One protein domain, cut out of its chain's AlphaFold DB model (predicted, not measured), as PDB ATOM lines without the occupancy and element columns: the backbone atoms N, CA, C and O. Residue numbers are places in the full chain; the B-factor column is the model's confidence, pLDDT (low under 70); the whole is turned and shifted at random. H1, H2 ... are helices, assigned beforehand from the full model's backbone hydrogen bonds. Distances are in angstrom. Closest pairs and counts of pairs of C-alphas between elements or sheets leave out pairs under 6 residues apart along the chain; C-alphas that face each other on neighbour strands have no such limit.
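Overview. This is residues 42 to 108 of the 117 residues of the protein "GlcNAc kinase" of Ancylostoma duodenale (UniProt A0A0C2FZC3). H1, H2 and H4 make a triangle of crossed helices, with the first residues of H1 packed on H4, and H3 covers one side of it more loosely. The printed part has 67 residues with four named helices in the order H1, H2, H3, H4 and no named strand, class all helix. It is compact, with a radius of gyration of the C-alphas of 11.3 A and spans of 29 by 26 by 21 A.

Along the chain. H1, residues 42 to 56, is 21.6 A long and begins at C-alpha 42 (-29.941, -28.433, -51.020). H2 is residues 67 to 77 and H3 residues 82 to 91. H4, residues 95 to 107, is 19.3 A long and ends at C-alpha 107 (-26.825, -41.585, -42.983).

Arrangement. With residues 42 to 46 alone, H1 touches H4, about perpendicular at 78 degrees; their closest C-alphas, Phe 42 and Ala 99, are 3.9 A apart. With residues 48 to 52 alone, H1 touches H2 at a steep tilt of 57 degrees, closest C-alphas Ile 52 and Arg 70, 6.6 A. H4 touches H2 with residues 101 to 105 alone, closest C-alphas Phe 101 and His 76, 6.7 A. H2 and H3 only just touch, with 3 pairs of C-alphas within 8 A, closest Leu 74 and Lys 82, 7.2 A. Every O i to N i+4 pair is within hydrogen-bond range in H1 and H2, against 3 of 6 in H3 and 6 of 9 in H4.

Size, cuts and confidence. The C-alphas farthest apart, His 63 and Asn 91, are 32.3 A apart. The printed part has no cut, no link is long, and no printed residue is under 70 in pLDDT.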
ATOM      1  N   PHE A  42     -30.901 -29.443 -50.557       98.62
ATOM      2  CA  PHE A  42     -29.941 -28.433 -51.020       98.62
ATOM      3  C   PHE A  42     -29.675 -27.388 -49.934       98.62
ATOM      4  O   PHE A  42     -28.525 -27.063 -49.655       98.62
ATOM      5  N   TRP A  43     -30.738 -26.896 -49.294       98.56
ATOM      6  CA  TRP A  43     -30.643 -25.868 -48.260       98.56
ATOM      7  C   TRP A  43     -29.872 -26.351 -47.028       98.56
ATOM      8  O   TRP A  43     -29.049 -25.616 -46.491       98.56
ATOM      9  N   ILE A  44     -30.070 -27.604 -46.615       98.56
ATOM     10  CA  ILE A  44     -29.289 -28.212 -45.530       98.56
ATOM     11  C   ILE A  44     -27.808 -28.314 -45.926       98.56
ATOM     12  O   ILE A  44     -26.938 -27.904 -45.158       98.56
ATOM     13  N   ALA A  45     -27.513 -28.802 -47.135       98.44
ATOM     14  CA  ALA A  45     -26.144 -28.965 -47.615       98.44
ATOM     15  C   ALA A  45     -25.388 -27.631 -47.696       98.44
ATOM     16  O   ALA A  45     -24.275 -27.534 -47.185       98.44
ATOM     17  N   ILE A  46     -25.989 -26.593 -48.290       98.25
ATOM     18  CA  ILE A  46     -25.313 -25.300 -48.450       98.25
ATOM     19  C   ILE A  46     -25.088 -24.602 -47.107       98.25
ATOM     20  O   ILE A  46     -24.069 -23.946 -46.932       98.25
ATOM     21  N   ARG A  47     -25.987 -24.784 -46.129       97.81
ATOM     22  CA  ARG A  47     -25.782 -24.269 -44.769       97.81
ATOM     23  C   ARG A  47     -24.642 -24.969 -44.047       97.81
ATOM     24  O   ARG A  47     -23.881 -24.303 -43.364       97.81
ATOM     25  N   ALA A  48     -24.514 -26.282 -44.215       97.69
ATOM     26  CA  ALA A  48     -23.409 -27.037 -43.638       97.69
ATOM     27  C   ALA A  48     -22.055 -26.619 -44.236       97.69
ATOM     28  O   ALA A  48     -21.093 -26.436 -43.499       97.69
ATOM     29  N   ILE A  49     -21.997 -26.412 -45.558       98.19
ATOM     30  CA  ILE A  49     -20.808 -25.880 -46.240       98.19
ATOM     31  C   ILE A  49     -20.515 -24.459 -45.753       98.19
ATOM     32  O   ILE A  49     -19.388 -24.161 -45.383       98.19
ATOM     33  N   ARG A  50     -21.528 -23.591 -45.696       97.94
ATOM     34  CA  ARG A  50     -21.366 -22.214 -45.228       97.94
ATOM     35  C   ARG A  50     -20.845 -22.141 -43.793       97.94
ATOM     36  O   ARG A  50     -19.946 -21.358 -43.549       97.94
ATOM     37  N   LEU A  51     -21.343 -22.982 -42.886       97.94
ATOM     38  CA  LEU A  51     -20.884 -23.016 -41.493       97.94
ATOM     39  C   LEU A  51     -19.371 -23.274 -41.379       97.94
ATOM     40  O   LEU A  51     -18.725 -22.716 -40.505       97.94
ATOM     41  N   ILE A  52     -18.802 -24.092 -42.273       97.81
ATOM     42  CA  ILE A  52     -17.354 -24.351 -42.336       97.81
ATOM     43  C   ILE A  52     -16.576 -23.083 -42.723       97.81
ATOM     44  O   ILE A  52     -15.502 -22.838 -42.183       97.81
ATOM     45  N   PHE A  53     -17.103 -22.300 -43.667       98.25
ATOM     46  CA  PHE A  53     -16.493 -21.035 -44.080       98.25
ATOM     47  C   PHE A  53     -16.652 -19.971 -42.996       98.25
ATOM     48  O   PHE A  53     -15.668 -19.357 -42.610       98.25
ATOM     49  N   ASP A  54     -17.866 -19.811 -42.463       98.00
ATOM     50  CA  ASP A  54     -18.164 -18.819 -41.434       98.00
ATOM     51  C   ASP A  54     -17.355 -19.092 -40.145       98.00
ATOM     52  O   ASP A  54     -16.912 -18.144 -39.500       98.00
ATOM     53  N   GLU A  55     -17.090 -20.358 -39.788       97.50
ATOM     54  CA  GLU A  55     -16.179 -20.721 -38.688       97.50
ATOM     55  C   GLU A  55     -14.720 -20.337 -38.983       97.50
ATOM     56  O   GLU A  55     -14.073 -19.709 -38.144       97.50
ATOM     57  N   ASP A  56     -14.198 -20.684 -40.166       96.25
ATOM     58  CA  ASP A  56     -12.802 -20.400 -40.538       96.25
ATOM     59  C   ASP A  56     -12.527 -18.896 -40.681       96.25
ATOM     60  O   ASP A  56     -11.433 -18.436 -40.349       96.25
ATOM     61  N   ASP A  57     -13.520 -18.137 -41.145       97.69
ATOM     62  CA  ASP A  57     -13.444 -16.685 -41.317       97.69
ATOM     63  C   ASP A  57     -13.752 -15.923 -40.010       97.69
ATOM     64  O   ASP A  57     -13.686 -14.693 -39.976       97.69
ATOM     65  N   GLY A  58     -14.089 -16.625 -38.919       97.12
ATOM     66  CA  GLY A  58     -14.416 -16.023 -37.620       97.12
ATOM     67  C   GLY A  58     -15.755 -15.274 -37.586       97.12
ATOM     68  O   GLY A  58     -15.980 -14.445 -36.704       97.12
ATOM     69  N   MET A  59     -16.643 -15.550 -38.542       97.50
ATOM     70  CA  MET A  59     -17.970 -14.945 -38.684       97.50
ATOM     71  C   MET A  59     -19.030 -15.636 -37.818       97.50
ATOM     72  O   MET A  59     -20.007 -15.004 -37.412       97.50
ATOM     73  N   GLU A  60     -18.845 -16.922 -37.521       95.38
ATOM     74  CA  GLU A  60     -19.711 -17.708 -36.644       95.38
ATOM     75  C   GLU A  60     -18.858 -18.601 -35.734       95.38
ATOM     76  O   GLU A  60     -17.854 -19.160 -36.160       95.38
ATOM     77  N   THR A  61     -19.245 -18.750 -34.463       94.88
ATOM     78  CA  THR A  61     -18.657 -19.758 -33.564       94.88
ATOM     79  C   THR A  61     -19.685 -20.867 -33.349       94.88
ATOM     80  O   THR A  61     -20.652 -20.659 -32.611       94.88
ATOM     81  N   PRO A  62     -19.514 -22.033 -33.994       93.31
ATOM     82  CA  PRO A  62     -20.441 -23.148 -33.866       93.31
ATOM     83  C   PRO A  62     -20.552 -23.620 -32.413       93.31
ATOM     84  O   PRO A  62     -19.554 -23.725 -31.701       93.31
ATOM     85  N   HIS A  63     -21.767 -23.960 -31.974       92.25
ATOM     86  CA  HIS A  63     -21.984 -24.525 -30.634       92.25
ATOM     87  C   HIS A  63     -21.288 -25.882 -30.431       92.25
ATOM     88  O   HIS A  63     -20.987 -26.258 -29.304       92.25
ATOM     89  N   GLU A  64     -21.055 -26.613 -31.523       92.88
ATOM     90  CA  GLU A  64     -20.443 -27.939 -31.560       92.88
ATOM     91  C   GLU A  64     -19.382 -27.982 -32.660       92.88
ATOM     92  O   GLU A  64     -19.477 -27.257 -33.651       92.88
ATOM     93  N   SER A  65     -18.400 -28.874 -32.530       93.88
ATOM     94  CA  SER A  65     -17.318 -28.984 -33.516       93.88
ATOM     95  C   SER A  65     -17.829 -29.304 -34.928       93.88
ATOM     96  O   SER A  65     -18.530 -30.297 -35.149       93.88
ATOM     97  N   THR A  66     -17.383 -28.530 -35.920       95.81
ATOM     98  CA  THR A  66     -17.676 -28.766 -37.348       95.81
ATOM     99  C   THR A  66     -16.803 -29.854 -37.975       95.81
ATOM    100  O   THR A  66     -17.030 -30.229 -39.127       95.81
ATOM    101  N   ALA A  67     -15.813 -30.390 -37.246       96.06
ATOM    102  CA  ALA A  67     -14.781 -31.277 -37.791       96.06
ATOM    103  C   ALA A  67     -15.368 -32.479 -38.550       96.06
ATOM    104  O   ALA A  67     -14.843 -32.898 -39.585       96.06
ATOM    105  N   LEU A  68     -16.497 -33.010 -38.072       94.44
ATOM    106  CA  LEU A  68     -17.192 -34.110 -38.732       94.44
ATOM    107  C   LEU A  68     -17.821 -33.693 -40.068       94.44
ATOM    108  O   LEU A  68     -17.687 -34.422 -41.051       94.44
ATOM    109  N   ILE A  69     -18.505 -32.546 -40.104       95.81
ATOM    110  CA  ILE A  69     -19.136 -32.016 -41.320       95.81
ATOM    111  C   ILE A  69     -18.049 -31.679 -42.341       95.81
ATOM    112  O   ILE A  69     -18.171 -32.065 -43.502       95.81
ATOM    113  N   ARG A  70     -16.946 -31.063 -41.898       97.56
ATOM    114  CA  ARG A  70     -15.776 -30.766 -42.731       97.56
ATOM    115  C   ARG A  70     -15.203 -32.026 -43.365       97.56
ATOM    116  O   ARG A  70     -15.101 -32.096 -44.584       97.56
ATOM    117  N   LYS A  71     -14.916 -33.056 -42.563       97.31
ATOM    118  CA  LYS A  71     -14.426 -34.345 -43.073       97.31
ATOM    119  C   LYS A  71     -15.373 -34.941 -44.119       97.31
ATOM    120  O   LYS A  71     -14.926 -35.380 -45.171       97.31
ATOM    121  N   LEU A  72     -16.677 -34.946 -43.836       97.44
ATOM    122  CA  LEU A  72     -17.678 -35.471 -44.764       97.44
ATOM    123  C   LEU A  72     -17.754 -34.670 -46.065       97.44
ATOM    124  O   LEU A  72     -17.968 -35.264 -47.118       97.44
ATOM    125  N   MET A  73     -17.611 -33.345 -46.001       98.12
ATOM    126  CA  MET A  73     -17.610 -32.480 -47.178       98.12
ATOM    127  C   MET A  73     -16.435 -32.833 -48.093       98.12
ATOM    128  O   MET A  73     -16.651 -33.115 -49.270       98.12
ATOM    129  N   LEU A  74     -15.220 -32.895 -47.539       98.31
ATOM    130  CA  LEU A  74     -14.012 -33.244 -48.288       98.31
ATOM    131  C   LEU A  74     -14.141 -34.628 -48.953       98.31
ATOM    132  O   LEU A  74     -13.938 -34.765 -50.160       98.31
ATOM    133  N   GLU A  75     -14.590 -35.639 -48.197       97.88
ATOM    134  CA  GLU A  75     -14.817 -37.004 -48.700       97.88
ATOM    135  C   GLU A  75     -15.889 -37.061 -49.807       97.88
ATOM    136  O   GLU A  75     -15.707 -37.737 -50.822       97.88
ATOM    137  N   HIS A  76     -17.019 -36.366 -49.627       97.81
ATOM    138  CA  HIS A  76     -18.161 -36.416 -50.547       97.81
ATOM    139  C   HIS A  76     -17.878 -35.719 -51.877       97.81
ATOM    140  O   HIS A  76     -18.212 -36.252 -52.940       97.81
ATOM    141  N   PHE A  77     -17.264 -34.536 -51.822       98.12
ATOM    142  CA  PHE A  77     -16.931 -33.756 -53.012       98.12
ATOM    143  C   PHE A  77     -15.589 -34.161 -53.634       98.12
ATOM    144  O   PHE A  77     -15.325 -33.779 -54.770       98.12
ATOM    145  N   LYS A  78     -14.811 -35.023 -52.960       97.94
ATOM    146  CA  LYS A  78     -13.485 -35.500 -53.390       97.94
ATOM    147  C   LYS A  78     -12.500 -34.348 -53.571       97.94
ATOM    148  O   LYS A  78     -11.867 -34.220 -54.616       97.94
ATOM    149  N   ILE A  79     -12.419 -33.522 -52.538       98.12
ATOM    150  CA  ILE A  79     -11.576 -32.331 -52.477       98.12
ATOM    151  C   ILE A  79     -10.655 -32.403 -51.260       98.12
ATOM    152  O   ILE A  79     -10.962 -33.112 -50.297       98.12
ATOM    153  N   GLU A  80      -9.533 -31.690 -51.304       96.81
ATOM    154  CA  GLU A  80      -8.525 -31.709 -50.236       96.81
ATOM    155  C   GLU A  80      -8.624 -30.468 -49.348       96.81
ATOM    156  O   GLU A  80      -8.479 -30.579 -48.128       96.81
ATOM    157  N   ASP A  81      -8.956 -29.315 -49.935       96.62
ATOM    158  CA  ASP A  81      -9.184 -28.064 -49.218       96.62
ATOM    159  C   ASP A  81     -10.635 -27.576 -49.360       96.62
ATOM    160  O   ASP A  81     -11.346 -27.901 -50.313       96.62
ATOM    161  N   LYS A  82     -11.106 -26.765 -48.403       96.12
ATOM    162  CA  LYS A  82     -12.460 -26.199 -48.462       96.12
ATOM    163  C   LYS A  82     -12.676 -25.319 -49.695       96.12
ATOM    164  O   LYS A  82     -13.793 -25.288 -50.198       96.12
ATOM    165  N   VAL A  83     -11.652 -24.617 -50.187       97.44
ATOM    166  CA  VAL A  83     -11.749 -23.679 -51.319       97.44
ATOM    167  C   VAL A  83     -12.027 -24.417 -52.631       97.44
ATOM    168  O   VAL A  83     -12.718 -23.887 -53.500       97.44
ATOM    169  N   ASP A  84     -11.613 -25.677 -52.749       98.12
ATOM    170  CA  ASP A  84     -11.892 -26.513 -53.921       98.12
ATOM    171  C   ASP A  84     -13.402 -26.735 -54.141       98.12
ATOM    172  O   ASP A  84     -13.843 -27.026 -55.257       98.12
ATOM    173  N   ILE A  85     -14.237 -26.542 -53.106       98.31
ATOM    174  CA  ILE A  85     -15.697 -26.631 -53.238       98.31
ATOM    175  C   ILE A  85     -16.250 -25.611 -54.237       98.31
ATOM    176  O   ILE A  85     -17.300 -25.854 -54.834       98.31
ATOM    177  N   LEU A  86     -15.557 -24.485 -54.458       98.00
ATOM    178  CA  LEU A  86     -15.984 -23.442 -55.392       98.00
ATOM    179  C   LEU A  86     -16.140 -24.005 -56.813       98.00
ATOM    180  O   LEU A  86     -17.077 -23.642 -57.523       98.00
ATOM    181  N   GLU A  87     -15.323 -24.984 -57.203       97.94
ATOM    182  CA  GLU A  87     -15.478 -25.670 -58.487       97.94
ATOM    183  C   GLU A  87     -16.851 -26.356 -58.599       97.94
ATOM    184  O   GLU A  87     -17.496 -26.293 -59.643       97.94
ATOM    185  N   HIS A  88     -17.348 -26.962 -57.515       98.00
ATOM    186  CA  HIS A  88     -18.665 -27.611 -57.464       98.00
ATOM    187  C   HIS A  88     -19.827 -26.622 -57.308       98.00
ATOM    188  O   HIS A  88     -20.959 -26.973 -57.648       98.00
ATOM    189  N   LEU A  89     -19.576 -25.418 -56.788       97.56
ATOM    190  CA  LEU A  89     -20.595 -24.382 -56.588       97.56
ATOM    191  C   LEU A  89     -20.783 -23.480 -57.812       97.56
ATOM    192  O   LEU A  89     -21.890 -22.987 -58.018       97.56
ATOM    193  N   TYR A  90     -19.748 -23.304 -58.635       97.00
ATOM    194  CA  TYR A  90     -19.775 -22.399 -59.785       97.00
ATOM    195  C   TYR A  90     -19.615 -23.144 -61.115       97.00
ATOM    196  O   TYR A  90     -20.574 -23.250 -61.880       97.00
ATOM    197  N   ASN A  91     -18.436 -23.706 -61.390       97.38
ATOM    198  CA  ASN A  91     -18.099 -24.227 -62.723       97.38
ATOM    199  C   ASN A  91     -18.779 -25.567 -63.041       97.38
ATOM    200  O   ASN A  91     -19.273 -25.789 -64.145       97.38
ATOM    201  N   LYS A  92     -18.828 -26.472 -62.063       96.69
ATOM    202  CA  LYS A  92     -19.401 -27.822 -62.169       96.69
ATOM    203  C   LYS A  92     -20.724 -27.941 -61.417       96.69
ATOM    204  O   LYS A  92     -21.082 -29.032 -60.959       96.69
ATOM    205  N   PHE A  93     -21.454 -26.832 -61.288       98.19
ATOM    206  CA  PHE A  93     -22.664 -26.775 -60.482       98.19
ATOM    207  C   PHE A  93     -23.693 -27.830 -60.893       98.19
ATOM    208  O   PHE A  93     -24.212 -27.856 -62.011       98.19
ATOM    209  N   LYS A  94     -24.026 -28.703 -59.941       98.25
ATOM    210  CA  LYS A  94     -25.113 -29.679 -60.049       98.25
ATOM    211  C   LYS A  94     -25.899 -29.680 -58.744       98.25
ATOM    212  O   LYS A  94     -25.468 -30.279 -57.758       98.25
ATOM    213  N   LYS A  95     -27.087 -29.062 -58.748       98.06
ATOM    214  CA  LYS A  95     -27.960 -28.934 -57.562       98.06
ATOM    215  C   LYS A  95     -28.164 -30.261 -56.825       98.06
ATOM    216  O   LYS A  95     -28.066 -30.312 -55.603       98.06
ATOM    217  N   SER A  96     -28.431 -31.342 -57.559       98.19
ATOM    218  CA  SER A  96     -28.632 -32.679 -56.987       98.19
ATOM    219  C   SER A  96     -27.370 -33.244 -56.332       98.19
ATOM    220  O   SER A  96     -27.471 -33.912 -55.306       98.19
ATOM    221  N   HIS A  97     -26.187 -32.951 -56.875       98.38
ATOM    222  CA  HIS A  97     -24.913 -33.386 -56.307       98.38
ATOM    223  C   HIS A  97     -24.611 -32.659 -54.992       98.38
ATOM    224  O   HIS A  97     -24.285 -33.313 -54.003       98.38
ATOM    225  N   ILE A  98     -24.832 -31.342 -54.934       98.56
ATOM    226  CA  ILE A  98     -24.713 -30.572 -53.686       98.56
ATOM    227  C   ILE A  98     -25.734 -31.069 -52.659       98.56
ATOM    228  O   ILE A  98     -25.369 -31.428 -51.546       98.56
ATOM    229  N   ALA A  99     -27.005 -31.201 -53.049       98.50
ATOM    230  CA  ALA A  99     -28.058 -31.695 -52.162       98.50
ATOM    231  C   ALA A  99     -27.798 -33.119 -51.642       98.50
ATOM    232  O   ALA A  99     -28.214 -33.455 -50.533       98.50
ATOM    233  N   SER A 100     -27.095 -33.960 -52.408       98.19
ATOM    234  CA  SER A 100     -26.748 -35.316 -51.972       98.19
ATOM    235  C   SER A 100     -25.809 -35.346 -50.761       98.19
ATOM    236  O   SER A 100     -25.800 -36.342 -50.042       98.19
ATOM    237  N   PHE A 101     -25.119 -34.243 -50.451       98.38
ATOM    238  CA  PHE A 101     -24.338 -34.119 -49.220       98.38
ATOM    239  C   PHE A 101     -25.211 -34.254 -47.960       98.38
ATOM    240  O   PHE A 101     -24.807 -34.872 -46.976       98.38
ATOM    241  N   THR A 102     -26.467 -33.801 -48.012       98.38
ATOM    242  CA  THR A 102     -27.430 -33.989 -46.914       98.38
ATOM    243  C   THR A 102     -27.685 -35.459 -46.608       98.38
ATOM    244  O   THR A 102     -27.795 -35.836 -45.444       98.38
ATOM    245  N   LYS A 103     -27.712 -36.318 -47.632       96.44
ATOM    246  CA  LYS A 103     -27.821 -37.768 -47.435       96.44
ATOM    247  C   LYS A 103     -26.601 -38.306 -46.684       96.44
ATOM    248  O   LYS A 103     -26.770 -39.096 -45.763       96.44
ATOM    249  N   VAL A 104     -25.398 -37.857 -47.040       96.25
ATOM    250  CA  VAL A 104     -24.154 -38.260 -46.364       96.25
ATOM    251  C   VAL A 104     -24.162 -37.848 -44.890       96.25
ATOM    252  O   VAL A 104     -23.833 -38.664 -44.030       96.25
ATOM    253  N   MET A 105     -24.609 -36.626 -44.587       95.38
ATOM    254  CA  MET A 105     -24.760 -36.158 -43.205       95.38
ATOM    255  C   MET A 105     -25.814 -36.966 -42.429       95.38
ATOM    256  O   MET A 105     -25.563 -37.359 -41.294       95.38
ATOM    257  N   ALA A 106     -26.962 -37.274 -43.042       94.38
ATOM    258  CA  ALA A 106     -28.067 -37.981 -42.386       94.38
ATOM    259  C   ALA A 106     -27.814 -39.483 -42.163       94.38
ATOM    260  O   ALA A 106     -28.349 -40.070 -41.226       94.38
ATOM    261  N   GLN A 107     -27.035 -40.134 -43.031       88.25
ATOM    262  CA  GLN A 107     -26.825 -41.585 -42.983       88.25
ATOM    263  C   GLN A 107     -25.753 -42.033 -41.983       88.25
ATOM    264  O   GLN A 107     -25.612 -43.236 -41.738       88.25
ATOM    265  N   ARG A 108     -24.988 -41.113 -41.383       74.75
ATOM    266  CA  ARG A 108     -23.970 -41.488 -40.396       74.75
ATOM    267  C   ARG A 108     -24.623 -41.759 -39.039       74.75
ATOM    268  O   ARG A 108     -25.382 -40.945 -38.523       74.75
TER     269      ARG A 108